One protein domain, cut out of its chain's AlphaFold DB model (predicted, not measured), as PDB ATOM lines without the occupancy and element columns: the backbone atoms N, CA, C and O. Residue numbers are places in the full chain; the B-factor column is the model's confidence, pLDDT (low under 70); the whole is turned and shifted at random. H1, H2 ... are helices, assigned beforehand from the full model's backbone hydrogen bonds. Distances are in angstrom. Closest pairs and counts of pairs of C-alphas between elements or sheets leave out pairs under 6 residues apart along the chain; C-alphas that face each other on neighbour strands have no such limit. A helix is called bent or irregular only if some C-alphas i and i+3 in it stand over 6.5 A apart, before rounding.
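What this domain is: This is residues 3 to 119 of the 126 residues of an uncharacterized protein of Calothrix sp. NIES-3974 (UniProt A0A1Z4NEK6). What does the model look like? Two helices, H1 and H2, form a hairpin that runs out sideways from a small, loosely packed bundle of three, H3, H4 and H5; the inner ends of the hairpin cross H4 at a large angle and reach H3 and H5. H4 and H5 lie side by side, with short H3 packed on H5. What is it made of, and how large is it? The printed part has 117 residues with five named helices, H1 to H5 in chain order, and no named strand; the class is all helix. It is compact, with a radius of gyration of the C-alphas of 15.1 A, and flat, spanning 46 by 42 by 18 A.

Where its parts are: Where do the first two helices run? H1 is residues 3 to 22, 27.5 A long, from C-alpha 3 at (45.593, -34.345, 42.564); it has a kink of 47 degrees near residue 16 and is irregular, but only just, with C-alphas 16 and 19 at 6.9 A. H2 is residues 27 to 48, 31.5 A long. Where are the other three? H3 is residues 55 to 65, 15.6 A long. H4, residues 71 to 99, is the longest at 39.6 A, with a kink of 29 degrees near residue 78. H5, residues 101 to 118, is 26.2 A long and ends at C-alpha 118, (27.941, -36.716, 46.245).

How they stand to each other: What does H1 meet? H1 and H2 form a helical hairpin, opposite ways at a shallow tilt of 33 degrees, only just short of steep; the closest C-alphas, of Pro 19 and Arg 30, are 5.5 A apart. With residues 4 to 8 alone H1 touches H3, Pro 4 to Arg 60 being the closest C-alphas at 5.3 A, and with residues 7 to 11 alone it touches H4, Phe 11 to Phe 79 at 6.7 A. H1 and H5 are apart. Where does H2 end? Its residues 47 to 48 alone touch H5, about perpendicular at 85 degrees, with the C-alphas of Ile 48 and Gln 105 closest at 5.0 A. How do H3, H4 and H5 stand? They are an up and down bundle, each running against the one before it. H4 and H5 form a helical hairpin at a shallow tilt of 25 degrees, with the C-alphas of Gly 96 and Thr 104 closest at 5.4 A; H3 touches H5 at 23 degrees, the same way, with Gly 58 and Val 112 closest at 5.5 A between C-alphas. H3 and H4 are close but not clearly touching. Are the backbones helical throughout? Every O i to N i+4 pair is within hydrogen-bond range in H2, H3 and H5, against 14 of 16 in H1 and 21 of 25 in H4.

The domain as a whole: How far does it reach? The two C-alphas farthest apart, of Asp 25 and Glu 117, are 46.1 A from each other. Are there cuts or long links? The printed part has no cut and no long link; H2 to H3 is short, and the other three are tight. Where is confidence low? The mean pLDDT of the printed part is 74.6, and residues 3 to 8, 50 to 53, 66 to 76 and 119 are under 70.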
ATOM      1  N   PHE A   3      46.125 -33.209  43.319       57.84
ATOM      2  CA  PHE A   3      45.593 -34.345  42.564       57.84
ATOM      3  C   PHE A   3      44.427 -34.040  41.605       57.84
ATOM      4  O   PHE A   3      44.485 -34.512  40.475       57.84
ATOM      5  N   PRO A   4      43.401 -33.239  41.955       59.38
ATOM      6  CA  PRO A   4      42.262 -33.027  41.054       59.38
ATOM      7  C   PRO A   4      42.640 -32.278  39.767       59.38
ATOM      8  O   PRO A   4      42.064 -32.525  38.709       59.38
ATOM      9  N   TRP A   5      43.631 -31.387  39.859       64.00
ATOM     10  CA  TRP A   5      44.179 -30.662  38.713       64.00
ATOM     11  C   TRP A   5      44.948 -31.593  37.785       64.00
ATOM     12  O   TRP A   5      44.750 -31.537  36.576       64.00
ATOM     13  N   MET A   6      45.740 -32.506  38.350       69.88
ATOM     14  CA  MET A   6      46.484 -33.502  37.580       69.88
ATOM     15  C   MET A   6      45.558 -34.339  36.686       69.88
ATOM     16  O   MET A   6      45.871 -34.541  35.518       69.88
ATOM     17  N   TYR A   7      44.390 -34.758  37.183       64.81
ATOM     18  CA  TYR A   7      43.423 -35.535  36.397       64.81
ATOM     19  C   TYR A   7      42.742 -34.730  35.290       64.81
ATOM     20  O   TYR A   7      42.585 -35.231  34.178       64.81
ATOM     21  N   ALA A   8      42.377 -33.475  35.564       65.50
ATOM     22  CA  ALA A   8      41.814 -32.593  34.544       65.50
ATOM     23  C   ALA A   8      42.829 -32.326  33.418       65.50
ATOM     24  O   ALA A   8      42.482 -32.382  32.238       65.50
ATOM     25  N   THR A   9      44.099 -32.104  33.770       71.00
ATOM     26  CA  THR A   9      45.181 -31.915  32.798       71.00
ATOM     27  C   THR A   9      45.489 -33.200  32.026       71.00
ATOM     28  O   THR A   9      45.628 -33.141  30.807       71.00
ATOM     29  N   LEU A  10      45.532 -34.362  32.690       70.06
ATOM     30  CA  LEU A  10      45.718 -35.668  32.041       70.06
ATOM     31  C   LEU A  10      44.612 -35.974  31.032       70.06
ATOM     32  O   LEU A  10      44.894 -36.503  29.962       70.06
ATOM     33  N   PHE A  11      43.367 -35.620  31.344       71.00
ATOM     34  CA  PHE A  11      42.245 -35.802  30.430       71.00
ATOM     35  C   PHE A  11      42.397 -34.962  29.159       71.00
ATOM     36  O   PHE A  11      42.267 -35.492  28.059       71.00
ATOM     37  N   ILE A  12      42.737 -33.677  29.294       72.12
ATOM     38  CA  ILE A  12      42.978 -32.789  28.146       72.12
ATOM     39  C   ILE A  12      44.170 -33.283  27.330       72.12
ATOM     40  O   ILE A  12      44.103 -33.323  26.102       72.12
ATOM     41  N   TYR A  13      45.238 -33.701  28.011       74.31
ATOM     42  CA  TYR A  13      46.400 -34.281  27.358       74.31
ATOM     43  C   TYR A  13      46.003 -35.522  26.559       74.31
ATOM     44  O   TYR A  13      46.286 -35.585  25.375       74.31
ATOM     45  N   LEU A  14      45.263 -36.468  27.136       73.00
ATOM     46  CA  LEU A  14      44.787 -37.647  26.410       73.00
ATOM     47  C   LEU A  14      43.896 -37.284  25.217       73.00
ATOM     48  O   LEU A  14      44.059 -37.869  24.154       73.00
ATOM     49  N   LEU A  15      43.005 -36.305  25.355       73.00
ATOM     50  CA  LEU A  15      42.073 -35.909  24.296       73.00
ATOM     51  C   LEU A  15      42.780 -35.231  23.106       73.00
ATOM     52  O   LEU A  15      42.393 -35.427  21.952       73.00
ATOM     53  N   LEU A  16      43.845 -34.471  23.378       73.81
ATOM     54  CA  LEU A  16      44.649 -33.779  22.363       73.81
ATOM     55  C   LEU A  16      45.821 -34.619  21.833       73.81
ATOM     56  O   LEU A  16      46.237 -34.428  20.693       73.81
ATOM     57  N   PHE A  17      46.349 -35.545  22.634       75.38
ATOM     58  CA  PHE A  17      47.546 -36.333  22.330       75.38
ATOM     59  C   PHE A  17      47.224 -37.747  21.820       75.38
ATOM     60  O   PHE A  17      48.061 -38.371  21.175       75.38
ATOM     61  N   TYR A  18      45.992 -38.237  22.007       70.94
ATOM     62  CA  TYR A  18      45.481 -39.473  21.390       70.94
ATOM     63  C   TYR A  18      45.749 -39.574  19.872       70.94
ATOM     64  O   TYR A  18      46.227 -40.626  19.434       70.94
ATOM     65  N   PRO A  19      45.538 -38.518  19.054       70.12
ATOM     66  CA  PRO A  19      45.825 -38.581  17.621       70.12
ATOM     67  C   PRO A  19      47.306 -38.877  17.343       70.12
ATOM     68  O   PRO A  19      47.637 -39.521  16.350       70.12
ATOM     69  N   PHE A  20      48.205 -38.459  18.243       72.75
ATOM     70  CA  PHE A  20      49.641 -38.700  18.119       72.75
ATOM     71  C   PHE A  20      50.057 -40.140  18.439       72.75
ATOM     72  O   PHE A  20      51.125 -40.562  18.001       72.75
ATOM     73  N   LEU A  21      49.223 -40.900  19.151       70.25
ATOM     74  CA  LEU A  21      49.498 -42.295  19.501       70.25
ATOM     75  C   LEU A  21      49.044 -43.274  18.409       70.25
ATOM     76  O   LEU A  21      49.705 -44.281  18.190       70.25
ATOM     77  N   PHE A  22      47.945 -42.976  17.706       70.31
ATOM     78  CA  PHE A  22      47.302 -43.939  16.796       70.31
ATOM     79  C   PHE A  22      47.469 -43.638  15.300       70.31
ATOM     80  O   PHE A  22      47.284 -44.532  14.483       70.31
ATOM     81  N   LEU A  23      47.827 -42.409  14.911       73.25
ATOM     82  CA  LEU A  23      47.890 -42.000  13.498       73.25
ATOM     83  C   LEU A  23      49.321 -41.672  13.071       73.25
ATOM     84  O   LEU A  23      49.627 -40.515  12.791       73.25
ATOM     85  N   HIS A  24      50.233 -42.646  13.133       70.25
ATOM     86  CA  HIS A  24      51.660 -42.426  12.836       70.25
ATOM     87  C   HIS A  24      51.941 -42.084  11.370       70.25
ATOM     88  O   HIS A  24      52.715 -41.164  11.114       70.25
ATOM     89  N   ASP A  25      51.236 -42.718  10.435       80.62
ATOM     90  CA  ASP A  25      51.517 -42.583   8.998       80.62
ATOM     91  C   ASP A  25      50.731 -41.451   8.310       80.62
ATOM     92  O   ASP A  25      50.974 -41.111   7.153       80.62
ATOM     93  N   HIS A  26      49.794 -40.813   9.021       79.94
ATOM     94  CA  HIS A  26      48.886 -39.809   8.458       79.94
ATOM     95  C   HIS A  26      49.012 -38.455   9.163       79.94
ATOM     96  O   HIS A  26      48.123 -38.030   9.905       79.94
ATOM     97  N   LEU A  27      50.114 -37.745   8.894       80.38
ATOM     98  CA  LEU A  27      50.418 -36.437   9.496       80.38
ATOM     99  C   LEU A  27      49.295 -35.402   9.305       80.38
ATOM    100  O   LEU A  27      48.923 -34.724  10.259       80.38
ATOM    101  N   LEU A  28      48.712 -35.303   8.105       80.44
ATOM    102  CA  LEU A  28      47.608 -34.369   7.828       80.44
ATOM    103  C   LEU A  28      46.364 -34.667   8.674       80.44
ATOM    104  O   LEU A  28      45.804 -33.764   9.290       80.44
ATOM    105  N   LEU A  29      45.959 -35.939   8.743       79.06
ATOM    106  CA  LEU A  29      44.794 -36.366   9.522       79.06
ATOM    107  C   LEU A  29      45.006 -36.115  11.021       79.06
ATOM    108  O   LEU A  29      44.084 -35.707  11.723       79.06
ATOM    109  N   ARG A  30      46.243 -36.294  11.494       78.00
ATOM    110  CA  ARG A  30      46.657 -36.030  12.873       78.00
ATOM    111  C   ARG A  30      46.487 -34.551  13.242       78.00
ATOM    112  O   ARG A  30      45.816 -34.256  14.228       78.00
ATOM    113  N   TYR A  31      47.024 -33.624  12.444       79.44
ATOM    114  CA  TYR A  31      46.866 -32.184  12.701       79.44
ATOM    115  C   TYR A  31      45.413 -31.717  12.574       79.44
ATOM    116  O   TYR A  31      44.961 -30.912  13.388       79.44
ATOM    117  N   LEU A  32      44.666 -32.255  11.603       82.25
ATOM    118  CA  LEU A  32      43.244 -31.961  11.438       82.25
ATOM    119  C   LEU A  32      42.444 -32.372  12.684       82.25
ATOM    120  O   LEU A  32      41.668 -31.577  13.205       82.25
ATOM    121  N   LEU A  33      42.663 -33.585  13.198       78.62
ATOM    122  CA  LEU A  33      41.984 -34.081  14.398       78.62
ATOM    123  C   LEU A  33      42.318 -33.259  15.638       78.62
ATOM    124  O   LEU A  33      41.427 -32.974  16.432       78.62
ATOM    125  N   VAL A  34      43.577 -32.847  15.796       80.56
ATOM    126  CA  VAL A  34      43.978 -31.959  16.894       80.56
ATOM    127  C   VAL A  34      43.236 -30.631  16.791       80.56
ATOM    128  O   VAL A  34      42.608 -30.220  17.763       80.56
ATOM    129  N   ALA A  35      43.232 -29.998  15.614       81.19
ATOM    130  CA  ALA A  35      42.543 -28.728  15.397       81.19
ATOM    131  C   ALA A  35      41.030 -28.833  15.662       81.19
ATOM    132  O   ALA A  35      40.463 -27.987  16.354       81.19
ATOM    133  N   VAL A  36      40.387 -29.901  15.178       80.88
ATOM    134  CA  VAL A  36      38.962 -30.168  15.416       80.88
ATOM    135  C   VAL A  36      38.688 -30.396  16.904       80.88
ATOM    136  O   VAL A  36      37.795 -29.758  17.457       80.88
ATOM    137  N   ASN A  37      39.477 -31.229  17.587       81.00
ATOM    138  CA  ASN A  37      39.306 -31.491  19.019       81.00
ATOM    139  C   ASN A  37      39.520 -30.229  19.862       81.00
ATOM    140  O   ASN A  37      38.749 -29.978  20.787       81.00
ATOM    141  N   THR A  38      40.518 -29.406  19.532       79.44
ATOM    142  CA  THR A  38      40.734 -28.111  20.188       79.44
ATOM    143  C   THR A  38      39.556 -27.165  19.951       79.44
ATOM    144  O   THR A  38      39.092 -26.532  20.898       79.44
ATOM    145  N   GLY A  39      39.024 -27.103  18.726       79.81
ATOM    146  CA  GLY A  39      37.855 -26.287  18.395       79.81
ATOM    147  C   GLY A  39      36.598 -26.713  19.158       79.81
ATOM    148  O   GLY A  39      35.920 -25.871  19.749       79.81
ATOM    149  N   ILE A  40      36.320 -28.019  19.219       80.81
ATOM    150  CA  ILE A  40      35.199 -28.571  19.994       80.81
ATOM    151  C   ILE A  40      35.390 -28.260  21.479       80.81
ATOM    152  O   ILE A  40      34.470 -27.749  22.113       80.81
ATOM    153  N   PHE A  41      36.583 -28.495  22.029       79.25
ATOM    154  CA  PHE A  41      36.869 -28.221  23.435       79.25
ATOM    155  C   PHE A  41      36.694 -26.737  23.783       79.25
ATOM    156  O   PHE A  41      36.105 -26.417  24.817       79.25
ATOM    157  N   ALA A  42      37.158 -25.828  22.922       79.06
ATOM    158  CA  ALA A  42      36.987 -24.390  23.101       79.06
ATOM    159  C   ALA A  42      35.507 -23.981  23.044       79.06
ATOM    160  O   ALA A  42      35.045 -23.230  23.902       79.06
ATOM    161  N   CYS A  43      34.751 -24.521  22.083       78.81
ATOM    162  CA  CYS A  43      33.320 -24.261  21.937       78.81
ATOM    163  C   CYS A  43      32.533 -24.753  23.160       78.81
ATOM    164  O   CYS A  43      31.821 -23.979  23.799       78.81
ATOM    165  N   VAL A  44      32.737 -26.012  23.550       79.56
ATOM    166  CA  VAL A  44      32.124 -26.613  24.740       79.56
ATOM    167  C   VAL A  44      32.475 -25.801  25.984       79.56
ATOM    168  O   VAL A  44      31.587 -25.415  26.739       79.56
ATOM    169  N   SER A  45      33.754 -25.460  26.164       76.94
ATOM    170  CA  SER A  45      34.206 -24.645  27.295       76.94
ATOM    171  C   SER A  45      33.531 -23.277  27.324       76.94
ATOM    172  O   SER A  45      33.134 -22.831  28.394       76.94
ATOM    173  N   TYR A  46      33.359 -22.622  26.174       78.00
ATOM    174  CA  TYR A  46      32.721 -21.310  26.075       78.00
ATOM    175  C   TYR A  46      31.224 -21.347  26.421       78.00
ATOM    176  O   TYR A  46      30.747 -20.518  27.203       78.00
ATOM    177  N   PHE A  47      30.487 -22.320  25.880       72.94
ATOM    178  CA  PHE A  47      29.053 -22.475  26.142       72.94
ATOM    179  C   PHE A  47      28.767 -22.845  27.594       72.94
ATOM    180  O   PHE A  47      27.788 -22.380  28.172       72.94
ATOM    181  N   ILE A  48      29.650 -23.639  28.190       74.50
ATOM    182  CA  ILE A  48      29.529 -24.115  29.562       74.50
ATOM    183  C   ILE A  48      30.011 -23.079  30.587       74.50
ATOM    184  O   ILE A  48      29.533 -23.067  31.724       74.50
ATOM    185  N   HIS A  49      30.931 -22.188  30.209       74.38
ATOM    186  CA  HIS A  49      31.434 -21.155  31.108       74.38
ATOM    187  C   HIS A  49      30.303 -20.217  31.541       74.38
ATOM    188  O   HIS A  49      29.686 -19.542  30.710       74.38
ATOM    189  N   SER A  50      30.064 -20.162  32.851       69.38
ATOM    190  CA  SER A  50      29.127 -19.255  33.512       69.38
ATOM    191  C   SER A  50      29.880 -18.358  34.495       69.38
ATOM    192  O   SER A  50      30.908 -18.760  35.038       69.38
ATOM    193  N   ASN A  51      29.334 -17.172  34.785       62.56
ATOM    194  CA  ASN A  51      29.861 -16.260  35.810       62.56
ATOM    195  C   ASN A  51      29.973 -16.914  37.199       62.56
ATOM    196  O   ASN A  51      30.748 -16.456  38.035       62.56
ATOM    197  N   GLN A  52      29.202 -17.975  37.451       65.50
ATOM    198  CA  GLN A  52      29.195 -18.683  38.730       65.50
ATOM    199  C   GLN A  52      30.177 -19.858  38.775       65.50
ATOM    200  O   GLN A  52      30.685 -20.189  39.846       65.50
ATOM    201  N   LEU A  53      30.453 -20.501  37.637       69.56
ATOM    202  CA  LEU A  53      31.228 -21.734  37.602       69.56
ATOM    203  C   LEU A  53      31.992 -21.872  36.279       69.56
ATOM    204  O   LEU A  53      31.403 -21.952  35.199       69.56
ATOM    205  N   SER A  54      33.321 -21.943  36.372       77.88
ATOM    206  CA  SER A  54      34.175 -22.196  35.214       77.88
ATOM    207  C   SER A  54      34.188 -23.686  34.851       77.88
ATOM    208  O   SER A  54      34.056 -24.556  35.716       77.88
ATOM    209  N   ALA A  55      34.400 -23.995  33.568       71.94
ATOM    210  CA  ALA A  55      34.553 -25.373  33.088       71.94
ATOM    211  C   ALA A  55      35.657 -26.131  33.856       71.94
ATOM    212  O   ALA A  55      35.478 -27.278  34.263       71.94
ATOM    213  N   TRP A  56      36.764 -25.444  34.149       72.88
ATOM    214  CA  TRP A  56      37.891 -25.968  34.923       72.88
ATOM    215  C   TRP A  56      37.533 -26.298  36.372       72.88
ATOM    216  O   TRP A  56      37.920 -27.351  36.881       72.88
ATOM    217  N   LEU A  57      36.773 -25.425  37.039       76.06
ATOM    218  CA  LEU A  57      36.330 -25.671  38.408       76.06
ATOM    219  C   LEU A  57      35.365 -26.864  38.463       76.06
ATOM    220  O   LEU A  57      35.502 -27.712  39.340       76.06
ATOM    221  N   GLY A  58      34.450 -26.975  37.494       75.31
ATOM    222  CA  GLY A  58      33.543 -28.118  37.387       75.31
ATOM    223  C   GLY A  58      34.273 -29.445  37.174       75.31
ATOM    224  O   GLY A  58      34.025 -30.399  37.906       75.31
ATOM    225  N   LEU A  59      35.250 -29.482  36.260       75.06
ATOM    226  CA  LEU A  59      36.124 -30.644  36.054       75.06
ATOM    227  C   LEU A  59      36.839 -31.055  37.345       75.06
ATOM    228  O   LEU A  59      36.860 -32.232  37.693       75.06
ATOM    229  N   ARG A  60      37.375 -30.087  38.094       74.62
ATOM    230  CA  ARG A  60      38.059 -30.338  39.369       74.62
ATOM    231  C   ARG A  60      37.141 -31.003  40.397       74.62
ATOM    232  O   ARG A  60      37.578 -31.918  41.090       74.62
ATOM    233  N   ILE A  61      35.902 -30.533  40.512       74.75
ATOM    234  CA  ILE A  61      34.905 -31.068  41.451       74.75
ATOM    235  C   ILE A  61      34.492 -32.479  41.043       74.75
ATOM    236  O   ILE A  61      34.467 -33.370  41.889       74.75
ATOM    237  N   ILE A  62      34.233 -32.693  39.749       76.88
ATOM    238  CA  ILE A  62      33.929 -34.017  39.204       76.88
ATOM    239  C   ILE A  62      35.083 -34.958  39.548       76.88
ATOM    240  O   ILE A  62      34.852 -35.929  40.257       76.88
ATOM    241  N   CYS A  63      36.327 -34.629  39.188       73.81
ATOM    242  CA  CYS A  63      37.500 -35.433  39.541       73.81
ATOM    243  C   CYS A  63      37.609 -35.686  41.052       73.81
ATOM    244  O   CYS A  63      37.858 -36.814  41.469       73.81
ATOM    245  N   GLY A  64      37.400 -34.651  41.870       71.81
ATOM    246  CA  GLY A  64      37.454 -34.738  43.329       71.81
ATOM    247  C   GLY A  64      36.424 -35.701  43.919       71.81
ATOM    248  O   GLY A  64      36.754 -36.422  44.856       71.81
ATOM    249  N   SER A  65      35.221 -35.779  43.343       71.50
ATOM    250  CA  SER A  65      34.163 -36.690  43.804       71.50
ATOM    251  C   SER A  65      34.480 -38.178  43.590       71.50
ATOM    252  O   SER A  65      33.934 -39.020  44.296       71.50
ATOM    253  N   PHE A  66      35.396 -38.514  42.672       68.75
ATOM    254  CA  PHE A  66      35.805 -39.900  42.396       68.75
ATOM    255  C   PHE A  66      37.040 -40.350  43.193       68.75
ATOM    256  O   PHE A  66      37.436 -41.507  43.098       68.75
ATOM    257  N   MET A  67      37.658 -39.477  43.997       65.12
ATOM    258  CA  MET A  67      38.897 -39.787  44.726       65.12
ATOM    259  C   MET A  67      38.706 -40.599  46.025       65.12
ATOM    260  O   MET A  67      39.655 -40.747  46.791       65.12
ATOM    261  N   SER A  68      37.520 -41.148  46.298       59.09
ATOM    262  CA  SER A  68      37.196 -41.841  47.557       59.09
ATOM    263  C   SER A  68      37.673 -43.305  47.657       59.09
ATOM    264  O   SER A  68      37.322 -43.990  48.615       59.09
ATOM    265  N   GLY A  69      38.506 -43.799  46.732       56.19
ATOM    266  CA  GLY A  69      38.993 -45.188  46.728       56.19
ATOM    267  C   GLY A  69      40.402 -45.365  46.151       56.19
ATOM    268  O   GLY A  69      40.915 -44.477  45.466       56.19
ATOM    269  N   CYS A  70      41.027 -46.515  46.456       58.28
ATOM    270  CA  CYS A  70      42.400 -46.916  46.107       58.28
ATOM    271  C   CYS A  70      42.919 -46.296  44.795       58.28
ATOM    272  O   CYS A  70      42.427 -46.606  43.708       58.28
ATOM    273  N   GLY A  71      43.949 -45.446  44.900       56.78
ATOM    274  CA  GLY A  71      44.383 -44.539  43.830       56.78
ATOM    275  C   GLY A  71      44.691 -45.192  42.476       56.78
ATOM    276  O   GLY A  71      44.441 -44.573  41.448       56.78
ATOM    277  N   ASN A  72      45.147 -46.449  42.448       57.00
ATOM    278  CA  ASN A  72      45.476 -47.142  41.196       57.00
ATOM    279  C   ASN A  72      44.250 -47.551  40.373       57.00
ATOM    280  O   ASN A  72      44.282 -47.469  39.148       57.00
ATOM    281  N   ILE A  73      43.163 -47.969  41.024       61.66
ATOM    282  CA  ILE A  73      41.931 -48.360  40.326       61.66
ATOM    283  C   ILE A  73      41.208 -47.095  39.844       61.66
ATOM    284  O   ILE A  73      40.737 -47.023  38.710       61.66
ATOM    285  N   THR A  74      41.224 -46.048  40.667       62.72
ATOM    286  CA  THR A  74      40.603 -44.753  40.375       62.72
ATOM    287  C   THR A  74      41.148 -44.094  39.101       62.72
ATOM    288  O   THR A  74      40.365 -43.521  38.349       62.72
ATOM    289  N   ILE A  75      42.446 -44.228  38.788       66.31
ATOM    290  CA  ILE A  75      43.052 -43.662  37.562       66.31
ATOM    291  C   ILE A  75      42.451 -44.260  36.277       66.31
ATOM    292  O   ILE A  75      42.268 -43.545  35.293       66.31
ATOM    293  N   PHE A  76      42.117 -45.553  36.259       67.06
ATOM    294  CA  PHE A  76      41.537 -46.173  35.065       67.06
ATOM    295  C   PHE A  76      40.075 -45.767  34.867       67.06
ATOM    296  O   PHE A  76      39.669 -45.434  33.755       67.06
ATOM    297  N   TYR A  77      39.284 -45.730  35.943       70.50
ATOM    298  CA  TYR A  77      37.864 -45.373  35.853       70.50
ATOM    299  C   TYR A  77      37.630 -43.874  35.641       70.50
ATOM    300  O   TYR A  77      36.693 -43.502  34.931       70.50
ATOM    301  N   ILE A  78      38.481 -43.002  36.196       72.75
ATOM    302  CA  ILE A  78      38.307 -41.547  36.078       72.75
ATOM    303  C   ILE A  78      38.379 -41.082  34.621       72.75
ATOM    304  O   ILE A  78      37.664 -40.157  34.243       72.75
ATOM    305  N   PHE A  79      39.164 -41.765  33.782       70.81
ATOM    306  CA  PHE A  79      39.228 -41.476  32.354       70.81
ATOM    307  C   PHE A  79      37.875 -41.695  31.662       70.81
ATOM    308  O   PHE A  79      37.365 -40.782  31.016       70.81
ATOM    309  N   PHE A  80      37.263 -42.872  31.833       77.69
ATOM    310  CA  PHE A  80      35.966 -43.188  31.222       77.69
ATOM    311  C   PHE A  80      34.858 -42.256  31.710       77.69
ATOM    312  O   PHE A  80      34.004 -41.835  30.932       77.69
ATOM    313  N   VAL A  81      34.899 -41.889  32.989       75.56
ATOM    314  CA  VAL A  81      33.958 -40.941  33.580       75.56
ATOM    315  C   VAL A  81      34.117 -39.549  32.965       75.56
ATOM    316  O   VAL A  81      33.126 -38.949  32.552       75.56
ATOM    317  N   LEU A  82      35.343 -39.029  32.863       75.06
ATOM    318  CA  LEU A  82      35.598 -37.721  32.254       75.06
ATOM    319  C   LEU A  82      35.240 -37.703  30.766       75.06
ATOM    320  O   LEU A  82      34.646 -36.735  30.295       75.06
ATOM    321  N   LEU A  83      35.516 -38.794  30.049       79.88
ATOM    322  CA  LEU A  83      35.115 -38.957  28.655       79.88
ATOM    323  C   LEU A  83      33.590 -38.937  28.507       79.88
ATOM    324  O   LEU A  83      33.068 -38.230  27.648       79.88
ATOM    325  N   TYR A  84      32.870 -39.652  29.373       81.94
ATOM    326  CA  TYR A  84      31.409 -39.627  29.407       81.94
ATOM    327  C   TYR A  84      30.873 -38.204  29.621       81.94
ATOM    328  O   TYR A  84      29.994 -37.758  28.881       81.94
ATOM    329  N   TYR A  85      31.437 -37.453  30.574       76.25
ATOM    330  CA  TYR A  85      31.050 -36.056  30.800       76.25
ATOM    331  C   TYR A  85      31.366 -35.152  29.625       76.25
ATOM    332  O   TYR A  85      30.574 -34.265  29.322       76.25
ATOM    333  N   TYR A  86      32.490 -35.373  28.953       78.44
ATOM    334  CA  TYR A  86      32.836 -34.619  27.761       78.44
ATOM    335  C   TYR A  86      31.854 -34.884  26.617       78.44
ATOM    336  O   TYR A  86      31.379 -33.939  25.997       78.44
ATOM    337  N   ILE A  87      31.466 -36.140  26.384       81.00
ATOM    338  CA  ILE A  87      30.447 -36.484  25.380       81.00
ATOM    339  C   ILE A  87      29.110 -35.816  25.723       81.00
ATOM    340  O   ILE A  87      28.489 -35.199  24.859       81.00
ATOM    341  N   GLN A  88      28.686 -35.874  26.989       79.94
ATOM    342  CA  GLN A  88      27.483 -35.175  27.446       79.94
ATOM    343  C   GLN A  88      27.598 -33.661  27.230       79.94
ATOM    344  O   GLN A  88      26.691 -33.053  26.676       79.94
ATOM    345  N   ALA A  89      28.733 -33.059  27.586       79.25
ATOM    346  CA  ALA A  89      29.005 -31.641  27.384       79.25
ATOM    347  C   ALA A  89      28.933 -31.242  25.899       79.25
ATOM    348  O   ALA A  89      28.346 -30.210  25.574       79.25
ATOM    349  N   VAL A  90      29.447 -32.075  24.991       80.75
ATOM    350  CA  VAL A  90      29.335 -31.879  23.538       80.75
ATOM    351  C   VAL A  90      27.875 -31.946  23.089       80.75
ATOM    352  O   VAL A  90      27.405 -31.017  22.436       80.75
ATOM    353  N   ILE A  91      27.128 -32.984  23.479       83.00
ATOM    354  CA  ILE A  91      25.703 -33.133  23.128       83.00
ATOM    355  C   ILE A  91      24.899 -31.926  23.623       83.00
ATOM    356  O   ILE A  91      24.103 -31.357  22.879       83.00
ATOM    357  N   GLN A  92      25.129 -31.497  24.862       78.81
ATOM    358  CA  GLN A  92      24.436 -30.360  25.471       78.81
ATOM    359  C   GLN A  92      24.854 -29.017  24.863       78.81
ATOM    360  O   GLN A  92      24.054 -28.086  24.821       78.81
ATOM    361  N   THR A  93      26.082 -28.910  24.354       76.81
ATOM    362  CA  THR A  93      26.529 -27.744  23.579       76.81
ATOM    363  C   THR A  93      25.827 -27.704  22.225       76.81
ATOM    364  O   THR A  93      25.326 -26.655  21.839       76.81
ATOM    365  N   ILE A  94      25.680 -28.848  21.547       82.50
ATOM    366  CA  ILE A  94      24.898 -28.956  20.305       82.50
ATOM    367  C   ILE A  94      23.430 -28.584  20.561       82.50
ATOM    368  O   ILE A  94      22.855 -27.796  19.817       82.50
ATOM    369  N   GLN A  95      22.827 -29.073  21.650       78.06
ATOM    370  CA  GLN A  95      21.472 -28.668  22.045       78.06
ATOM    371  C   GLN A  95      21.391 -27.175  22.404       78.06
ATOM    372  O   GLN A  95      20.389 -26.527  22.103       78.06
ATOM    373  N   GLY A  96      22.443 -26.620  23.011       70.62
ATOM    374  CA  GLY A  96      22.585 -25.198  23.329       70.62
ATOM    375  C   GLY A  96      22.659 -24.292  22.105       70.62
ATOM    376  O   GLY A  96      22.198 -23.156  22.172       70.62
ATOM    377  N   LEU A  97      23.147 -24.792  20.965       78.50
ATOM    378  CA  LEU A  97      23.081 -24.056  19.697       78.50
ATOM    379  C   LEU A  97      21.630 -23.827  19.249       78.50
ATOM    380  O   LEU A  97      21.334 -22.788  18.672       78.50
ATOM    381  N   SER A  98      20.715 -24.754  19.553       80.25
ATOM    382  CA  SER A  98      19.284 -24.606  19.247       80.25
ATOM    383  C   SER A  98      18.482 -23.911  20.351       80.25
ATOM    384  O   SER A  98      17.536 -23.190  20.053       80.25
ATOM    385  N   LYS A  99      18.813 -24.148  21.627       78.94
ATOM    386  CA  LYS A  99      18.021 -23.697  22.792       78.94
ATOM    387  C   LYS A  99      18.591 -22.473  23.513       78.94
ATOM    388  O   LYS A  99      17.962 -21.969  24.439       78.94
ATOM    389  N   GLY A 100      19.765 -22.002  23.106       79.00
ATOM    390  CA  GLY A 100      20.469 -20.891  23.732       79.00
ATOM    391  C   GLY A 100      21.468 -21.331  24.806       79.00
ATOM    392  O   GLY A 100      21.368 -22.396  25.419       79.00
ATOM    393  N   ARG A 101      22.454 -20.462  25.043       78.19
ATOM    394  CA  ARG A 101      23.589 -20.700  25.948       78.19
ATOM    395  C   ARG A 101      23.175 -20.914  27.408       78.19
ATOM    396  O   ARG A 101      23.790 -21.719  28.103       78.19
ATOM    397  N   GLU A 102      22.126 -20.233  27.865       81.88
ATOM    398  CA  GLU A 102      21.648 -20.318  29.253       81.88
ATOM    399  C   GLU A 102      21.193 -21.733  29.633       81.88
ATOM    400  O   GLU A 102      21.407 -22.177  30.761       81.88
ATOM    401  N   PHE A 103      20.623 -22.483  28.682       81.12
ATOM    402  CA  PHE A 103      20.233 -23.874  28.898       81.12
ATOM    403  C   PHE A 103      21.450 -24.748  29.235       81.12
ATOM    404  O   PHE A 103      21.447 -25.466  30.239       81.12
ATOM    405  N   THR A 104      22.517 -24.638  28.440       81.00
ATOM    406  CA  THR A 104      23.760 -25.402  28.626       81.00
ATOM    407  C   THR A 104      24.482 -25.007  29.917       81.00
ATOM    408  O   THR A 104      24.971 -25.879  30.636       81.00
ATOM    409  N   GLN A 105      24.496 -23.716  30.266       82.94
ATOM    410  CA  GLN A 105      25.065 -23.229  31.529       82.94
ATOM    411  C   GLN A 105      24.315 -23.778  32.746       82.94
ATOM    412  O   GLN A 105      24.935 -24.289  33.678       82.94
ATOM    413  N   ASN A 106      22.981 -23.712  32.735       83.06
ATOM    414  CA  ASN A 106      22.152 -24.208  33.832       83.06
ATOM    415  C   ASN A 106      22.289 -25.722  34.009       83.06
ATOM    416  O   ASN A 106      22.349 -26.209  35.140       83.06
ATOM    417  N   TRP A 107      22.372 -26.470  32.907       84.62
ATOM    418  CA  TRP A 107      22.647 -27.903  32.959       84.62
ATOM    419  C   TRP A 107      24.008 -28.184  33.597       84.62
ATOM    420  O   TRP A 107      24.087 -28.969  34.540       84.62
ATOM    421  N   TRP A 108      25.059 -27.489  33.158       83.31
ATOM    422  CA  TRP A 108      26.399 -27.671  33.708       83.31
ATOM    423  C   TRP A 108      26.463 -27.396  35.208       83.31
ATOM    424  O   TRP A 108      27.005 -28.203  35.964       83.31
ATOM    425  N   ILE A 109      25.867 -26.286  35.651       82.94
ATOM    426  CA  ILE A 109      25.810 -25.931  37.071       82.94
ATOM    427  C   ILE A 109      25.128 -27.049  37.862       82.94
ATOM    428  O   ILE A 109      25.674 -27.467  38.883       82.94
ATOM    429  N   ARG A 110      23.994 -27.582  37.379       83.81
ATOM    430  CA  ARG A 110      23.274 -28.703  38.016       83.81
ATOM    431  C   ARG A 110      24.122 -29.970  38.096       83.81
ATOM    432  O   ARG A 110      24.191 -30.598  39.145       83.81
ATOM    433  N   THR A 111      24.793 -30.341  37.011       81.62
ATOM    434  CA  THR A 111      25.641 -31.538  36.984       81.62
ATOM    435  C   THR A 111      26.805 -31.426  37.964       81.62
ATOM    436  O   THR A 111      27.097 -32.375  38.691       81.62
ATOM    437  N   VAL A 112      27.458 -30.265  38.026       82.31
ATOM    438  CA  VAL A 112      28.589 -30.049  38.933       82.31
ATOM    439  C   VAL A 112      28.137 -29.981  40.391       82.31
ATOM    440  O   VAL A 112      28.791 -30.579  41.241       82.31
ATOM    441  N   THR A 113      27.022 -29.306  40.691       80.75
ATOM    442  CA  THR A 113      26.462 -29.228  42.058       80.75
ATOM    443  C   THR A 113      26.082 -30.600  42.596       80.75
ATOM    444  O   THR A 113      26.561 -30.973  43.663       80.75
ATOM    445  N   GLN A 114      25.344 -31.402  41.823       82.12
ATOM    446  CA  GLN A 114      25.000 -32.777  42.208       82.12
ATOM    447  C   GLN A 114      26.243 -33.624  42.512       82.12
ATOM    448  O   GLN A 114      26.261 -34.425  43.449       82.12
ATOM    449  N   ARG A 115      27.317 -33.446  41.733       77.81
ATOM    450  CA  ARG A 115      28.572 -34.171  41.965       77.81
ATOM    451  C   ARG A 115      29.335 -33.669  43.177       77.81
ATOM    452  O   ARG A 115      29.873 -34.492  43.917       77.81
ATOM    453  N   ALA A 116      29.335 -32.363  43.414       73.56
ATOM    454  CA  ALA A 116      29.912 -31.776  44.613       73.56
ATOM    455  C   ALA A 116      29.261 -32.353  45.878       73.56
ATOM    456  O   ALA A 116      29.972 -32.804  46.772       73.56
ATOM    457  N   GLU A 117      27.929 -32.435  45.903       76.88
ATOM    458  CA  GLU A 117      27.159 -33.022  47.006       76.88
ATOM    459  C   GLU A 117      27.512 -34.497  47.224       76.88
ATOM    460  O   GLU A 117      27.828 -34.896  48.342       76.88
ATOM    461  N   SER A 118      27.566 -35.295  46.150       73.06
ATOM    462  CA  SER A 118      27.941 -36.716  46.245       73.06
ATOM    463  C   SER A 118      29.385 -36.948  46.712       73.06
ATOM    464  O   SER A 118      29.682 -37.977  47.312       73.06
ATOM    465  N   GLY A 119      30.283 -35.997  46.439       63.25
ATOM    466  CA  GLY A 119      31.701 -36.065  46.791       63.25
ATOM    467  C   GLY A 119      32.069 -35.345  48.090       63.25
ATOM    468  O   GLY A 119      33.258 -35.232  48.383       63.25
TER     469      GLY A 119